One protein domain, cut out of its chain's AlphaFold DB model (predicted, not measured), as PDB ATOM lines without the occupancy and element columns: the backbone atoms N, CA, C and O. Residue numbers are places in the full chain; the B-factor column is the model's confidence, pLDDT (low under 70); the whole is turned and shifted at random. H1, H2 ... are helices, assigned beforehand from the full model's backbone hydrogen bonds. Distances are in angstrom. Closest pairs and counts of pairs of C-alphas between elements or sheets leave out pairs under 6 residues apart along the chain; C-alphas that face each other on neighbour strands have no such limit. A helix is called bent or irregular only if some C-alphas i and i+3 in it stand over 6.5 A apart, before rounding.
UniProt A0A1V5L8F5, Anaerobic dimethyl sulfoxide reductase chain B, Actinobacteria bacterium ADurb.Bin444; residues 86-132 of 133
ATOM      1  N   GLU A  86     153.891 148.402 100.933       91.31
ATOM      2  CA  GLU A  86     152.874 147.360 101.054       91.31
ATOM      3  C   GLU A  86     153.409 146.161 101.864       91.31
ATOM      4  O   GLU A  86     154.575 145.770 101.701       91.31
ATOM      5  N   PRO A  87     152.602 145.565 102.764       90.25
ATOM      6  CA  PRO A  87     153.078 144.528 103.681       90.25
ATOM      7  C   PRO A  87     153.664 143.289 102.995       90.25
ATOM      8  O   PRO A  87     154.593 142.672 103.522       90.25
ATOM      9  N   ASP A  88     153.133 142.912 101.835       93.56
ATOM     10  CA  ASP A  88     153.591 141.778 101.032       93.56
ATOM     11  C   ASP A  88     154.966 142.047 100.401       93.56
ATOM     12  O   ASP A  88     155.864 141.205 100.502       93.56
ATOM     13  N   VAL A  89     155.173 143.247  99.852       92.56
ATOM     14  CA  VAL A  89     156.466 143.720  99.335       92.56
ATOM     15  C   VAL A  89     157.502 143.749 100.459       92.56
ATOM     16  O   VAL A  89     158.598 143.190 100.318       92.56
ATOM     17  N   ALA A  90     157.132 144.317 101.612       91.62
ATOM     18  CA  ALA A  90     157.981 144.368 102.798       91.62
ATOM     19  C   ALA A  90     158.376 142.964 103.273       91.62
ATOM     20  O   ALA A  90     159.540 142.704 103.597       91.62
ATOM     21  N   GLY A  91     157.398 142.055 103.323       92.75
ATOM     22  CA  GLY A  91     157.572 140.671 103.740       92.75
ATOM     23  C   GLY A  91     158.510 139.909 102.810       92.75
ATOM     24  O   GLY A  91     159.475 139.309 103.279       92.75
ATOM     25  N   ALA A  92     158.290 139.987 101.497       93.25
ATOM     26  CA  ALA A  92     159.136 139.331 100.503       93.25
ATOM     27  C   ALA A  92     160.589 139.826 100.573       93.25
ATOM     28  O   ALA A  92     161.524 139.022 100.632       93.25
ATOM     29  N   ARG A  93     160.786 141.150 100.646       90.88
ATOM     30  CA  ARG A  93     162.113 141.769 100.763       90.88
ATOM     31  C   ARG A  93     162.842 141.315 102.028       90.88
ATOM     32  O   ARG A  93     164.010 140.931 101.942       90.88
ATOM     33  N   LYS A  94     162.168 141.339 103.186       89.31
ATOM     34  CA  LYS A  94     162.747 140.931 104.479       89.31
ATOM     35  C   LYS A  94     163.058 139.436 104.522       89.31
ATOM     36  O   LYS A  94     164.139 139.070 104.968       89.31
ATOM     37  N   THR A  95     162.171 138.583 104.012       91.00
ATOM     38  CA  THR A  95     162.431 137.138 103.917       91.00
ATOM     39  C   THR A  95     163.655 136.855 103.050       91.00
ATOM     40  O   THR A  95     164.515 136.073 103.451       91.00
ATOM     41  N   ALA A  96     163.789 137.528 101.902       89.38
ATOM     42  CA  ALA A  96     164.964 137.388 101.044       89.38
ATOM     43  C   ALA A  96     166.255 137.886 101.721       89.38
ATOM     44  O   ALA A  96     167.314 137.286 101.552       89.38
ATOM     45  N   GLU A  97     166.180 138.973 102.492       85.44
ATOM     46  CA  GLU A  97     167.312 139.502 103.261       85.44
ATOM     47  C   GLU A  97     167.770 138.529 104.353       85.44
ATOM     48  O   GLU A  97     168.957 138.217 104.428       85.44
ATOM     49  N   VAL A  98     166.831 137.975 105.126       88.56
ATOM     50  CA  VAL A  98     167.133 136.943 106.126       88.56
ATOM     51  C   VAL A  98     167.754 135.719 105.454       88.56
ATOM     52  O   VAL A  98     168.807 135.266 105.896       88.56
ATOM     53  N   ALA A  99     167.171 135.232 104.354       89.12
ATOM     54  CA  ALA A  99     167.685 134.081 103.613       89.12
ATOM     55  C   ALA A  99     169.132 134.283 103.132       89.12
ATOM     56  O   ALA A  99     169.943 133.362 103.243       89.12
ATOM     57  N   ARG A 100     169.483 135.487 102.656       84.75
ATOM     58  CA  ARG A 100     170.870 135.827 102.300       84.75
ATOM     59  C   ARG A 100     171.786 135.790 103.516       84.75
ATOM     60  O   ARG A 100     172.783 135.081 103.467       84.75
ATOM     61  N   SER A 101     171.395 136.449 104.609       81.94
ATOM     62  CA  SER A 101     172.220 136.562 105.823       81.94
ATOM     63  C   SER A 101     172.546 135.225 106.502       81.94
ATOM     64  O   SER A 101     173.561 135.115 107.180       81.94
ATOM     65  N   VAL A 102     171.694 134.206 106.332       86.38
ATOM     66  CA  VAL A 102     171.924 132.863 106.897       86.38
ATOM     67  C   VAL A 102     172.671 131.930 105.943       86.38
ATOM     68  O   VAL A 102     173.273 130.963 106.399       86.38
ATOM     69  N   SER A 103     172.612 132.191 104.631       80.75
ATOM     70  CA  SER A 103     173.194 131.316 103.599       80.75
ATOM     71  C   SER A 103     174.602 131.750 103.203       80.75
ATOM     72  O   SER A 103     175.492 130.920 103.036       80.75
ATOM     73  N   VAL A 104     174.798 133.056 103.046       66.75
ATOM     74  CA  VAL A 104     176.098 133.684 102.853       66.75
ATOM     75  C   VAL A 104     176.449 134.235 104.223       66.75
ATOM     76  O   VAL A 104     175.689 135.034 104.758       66.75
ATOM     77  N   GLY A 105     177.535 133.771 104.842       59.12
ATOM     78  CA  GLY A 105     178.025 134.381 106.077       59.12
ATOM     79  C   GLY A 105     178.440 135.820 105.779       59.12
ATOM     80  O   GLY A 105     179.589 136.053 105.426       59.12
ATOM     81  N   GLU A 106     177.493 136.753 105.818       58.16
ATOM     82  CA  GLU A 106     177.690 138.123 105.357       58.16
ATOM     83  C   GLU A 106     177.876 139.069 106.545       58.16
ATOM     84  O   GLU A 106     177.189 138.987 107.569       58.16
ATOM     85  N   GLU A 107     178.866 139.949 106.401       55.78
ATOM     86  CA  GLU A 107     179.227 140.981 107.364       55.78
ATOM     87  C   GLU A 107     178.121 142.040 107.505       55.78
ATOM     88  O   GLU A 107     177.240 142.195 106.660       55.78
ATOM     89  N   ALA A 108     178.163 142.769 108.623       54.75
ATOM     90  CA  ALA A 108     177.153 143.743 109.017       54.75
ATOM     91  C   ALA A 108     176.774 144.712 107.881       54.75
ATOM     92  O   ALA A 108     177.616 145.451 107.373       54.75
ATOM     93  N   ARG A 109     175.476 144.752 107.551       59.53
ATOM     94  CA  ARG A 109     174.888 145.670 106.571       59.53
ATOM     95  C   ARG A 109     175.256 147.127 106.867       59.53
ATOM     96  O   ARG A 109     175.027 147.627 107.970       59.53
ATOM     97  N   GLU A 110     175.708 147.835 105.839       55.88
ATOM     98  CA  GLU A 110     175.876 149.284 105.877       55.88
ATOM     99  C   GLU A 110     174.499 149.969 105.779       55.88
ATOM    100  O   GLU A 110     173.731 149.776 104.833       55.88
ATOM    101  N   VAL A 111     174.127 150.703 106.830       57.16
ATOM    102  CA  VAL A 111     172.828 151.382 106.939       57.16
ATOM    103  C   VAL A 111     172.913 152.732 106.219       57.16
ATOM    104  O   VAL A 111     173.832 153.485 106.516       57.16
ATOM    105  N   PRO A 112     171.979 153.109 105.326       47.00
ATOM    106  CA  PRO A 112     171.989 154.436 104.706       47.00
ATOM    107  C   PRO A 112     172.002 155.543 105.777       47.00
ATOM    108  O   PRO A 112     171.114 155.587 106.623       47.00
ATOM    109  N   GLY A 113     173.031 156.401 105.779       52.53
ATOM    110  CA  GLY A 113     173.293 157.383 106.850       52.53
ATOM    111  C   GLY A 113     174.335 156.948 107.896       52.53
ATOM    112  O   GLY A 113     174.676 157.734 108.784       52.53
ATOM    113  N   SER A 114     174.893 155.738 107.780       55.53
ATOM    114  CA  SER A 114     175.996 155.212 108.601       55.53
ATOM    115  C   SER A 114     177.271 156.051 108.524       55.53
ATOM    116  O   SER A 114     178.021 156.062 109.495       55.53
ATOM    117  N   GLU A 115     177.490 156.791 107.431       57.56
ATOM    118  CA  GLU A 115     178.588 157.756 107.262       57.56
ATOM    119  C   GLU A 115     178.680 158.708 108.465       57.56
ATOM    120  O   GLU A 115     179.739 158.859 109.075       57.56
ATOM    121  N   SER A 116     177.539 159.268 108.894       58.16
ATOM    122  CA  SER A 116     177.457 160.158 110.066       58.16
ATOM    123  C   SER A 116     177.737 159.442 111.391       58.16
ATOM    124  O   SER A 116     178.093 160.074 112.385       58.16
ATOM    125  N   PHE A 117     177.595 158.119 111.420       66.06
ATOM    126  CA  PHE A 117     177.886 157.281 112.579       66.06
ATOM    127  C   PHE A 117     179.259 156.601 112.495       66.06
ATOM    128  O   PHE A 117     179.634 155.916 113.449       66.06
ATOM    129  N   SER A 118     180.034 156.794 111.421       68.62
ATOM    130  CA  SER A 118     181.333 156.132 111.238       68.62
ATOM    131  C   SER A 118     182.322 156.547 112.330       68.62
ATOM    132  O   SER A 118     182.916 155.685 112.977       68.62
ATOM    133  N   LEU A 119     182.386 157.848 112.645       73.56
ATOM    134  CA  LEU A 119     183.201 158.397 113.730       73.56
ATOM    135  C   LEU A 119     182.777 157.824 115.089       73.56
ATOM    136  O   LEU A 119     183.615 157.386 115.873       73.56
ATOM    137  N   LEU A 120     181.471 157.774 115.363       75.25
ATOM    138  CA  LEU A 120     180.943 157.257 116.629       75.25
ATOM    139  C   LEU A 120     181.232 155.756 116.784       75.25
ATOM    140  O   LEU A 120     181.583 155.292 117.869       75.25
ATOM    141  N   ASN A 121     181.113 154.998 115.696       74.19
ATOM    142  CA  ASN A 121     181.422 153.575 115.659       74.19
ATOM    143  C   ASN A 121     182.927 153.323 115.817       74.19
ATOM    144  O   ASN A 121     183.308 152.415 116.558       74.19
ATOM    145  N   ALA A 122     183.781 154.141 115.197       77.31
ATOM    146  CA  ALA A 122     185.231 154.088 115.369       77.31
ATOM    147  C   ALA A 122     185.638 154.396 116.820       77.31
ATOM    148  O   ALA A 122     186.393 153.630 117.420       77.31
ATOM    149  N   LEU A 123     185.064 155.443 117.423       81.56
ATOM    150  CA  LEU A 123     185.291 155.795 118.827       81.56
ATOM    151  C   LEU A 123     184.823 154.687 119.774       81.56
ATOM    152  O   LEU A 123     185.569 154.305 120.670       81.56
ATOM    153  N   LYS A 124     183.641 154.098 119.550       79.00
ATOM    154  CA  LYS A 124     183.159 152.959 120.352       79.00
ATOM    155  C   LYS A 124     184.076 151.740 120.241       79.00
ATOM    156  O   LYS A 124     184.320 151.081 121.250       79.00
ATOM    157  N   ARG A 125     184.597 151.434 119.046       79.31
ATOM    158  CA  ARG A 125     185.571 150.343 118.845       79.31
ATOM    159  C   ARG A 125     186.877 150.624 119.595       79.31
ATOM    160  O   ARG A 125     187.356 149.741 120.303       79.31
ATOM    161  N   ALA A 126     187.397 151.849 119.507       79.00
ATOM    162  CA  ALA A 126     188.599 152.270 120.227       79.00
ATOM    163  C   ALA A 126     188.408 152.218 121.754       79.00
ATOM    164  O   ALA A 126     189.237 151.664 122.468       79.00
ATOM    165  N   GLN A 127     187.279 152.713 122.259       78.88
ATOM    166  CA  GLN A 127     186.962 152.724 123.688       78.88
ATOM    167  C   GLN A 127     186.800 151.304 124.251       78.88
ATOM    168  O   GLN A 127     187.264 151.012 125.351       78.88
ATOM    169  N   LYS A 128     186.211 150.387 123.474       78.25
ATOM    170  CA  LYS A 128     186.112 148.969 123.839       78.25
ATOM    171  C   LYS A 128     187.486 148.291 123.886       78.25
ATOM    172  O   LYS A 128     187.704 147.475 124.768       78.25
ATOM    173  N   ALA A 129     188.416 148.653 123.000       71.75
ATOM    174  CA  ALA A 129     189.789 148.137 123.028       71.75
ATOM    175  C   ALA A 129     190.594 148.619 124.254       71.75
ATOM    176  O   ALA A 129     191.474 147.903 124.725       71.75
ATOM    177  N   VAL A 130     190.275 149.802 124.789       73.50
ATOM    178  CA  VAL A 130     190.894 150.345 126.013       73.50
ATOM    179  C   VAL A 130     190.308 149.713 127.284       73.50
ATOM    180  O   VAL A 130     191.052 149.456 128.222       73.50
ATOM    181  N   ASN A 131     189.008 149.399 127.305       60.00
ATOM    182  CA  ASN A 131     188.300 148.843 128.471       60.00
ATOM    183  C   ASN A 131     188.418 147.309 128.655       60.00
ATOM    184  O   ASN A 131     187.739 146.757 129.517       60.00
ATOM    185  N   ILE A 132     189.230 146.606 127.853       57.03
ATOM    186  CA  ILE A 132     189.497 145.153 127.990       57.03
ATOM    187  C   ILE A 132     190.887 144.906 128.635       57.03
ATOM    188  O   ILE A 132     191.517 143.875 128.420       57.03
TER     189      ILE A 132
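Overview. This is residues 86 to 132 of the 133 residues of the protein "Anaerobic dimethyl sulfoxide reductase chain B" of Actinobacteria bacterium ADurb.Bin444 (UniProt A0A1V5L8F5). Two separate helices are joined by a long link in an open, flat zigzag like a letter N: H1 runs along one side, the link folds back between the helices, and H2 runs along the other side, heading in roughly the same way as H1. The helices do not pack on each other, and there is no shared core. The printed part has 47 residues with two named helices, H1 then H2, and no named strand; the class is all helix. The whole is extended, with a radius of gyration of the C-alphas of 15.7 A and spans of 45 by 24 by 13 A.

Along the chain. The printed part begins at Glu 86. H1 follows, residues 87 to 103, from C-alpha 87 at (153.078, 144.528, 103.681) to C-alpha 103 at (173.194, 131.316, 103.599), 24.1 A. H2 is residues 115 to 130, 23.6 A from its first C-alpha to its last, which is at (190.894, 150.345, 126.013). H2 is irregular: C-alphas 116 and 119 are 7.0 A apart.

Arrangement. H1 and H2 are apart. The link between them is long, with 11 residues. Residues 86 to 100, 102 to 108 and 110 to 132 stand free. In H1 every O i to N i+4 pair is within hydrogen-bond range; in H2 10 of 12 are.

Size, cuts and confidence. The two C-alphas farthest apart, those of Asp 88 and Val 130, are 45.7 A apart. The printed part has no cut. The mean pLDDT of the printed part is 74.8; residues 104 to 118 and 131 to 132 are under 70. The mean is 89 for H1 and 73 for H2.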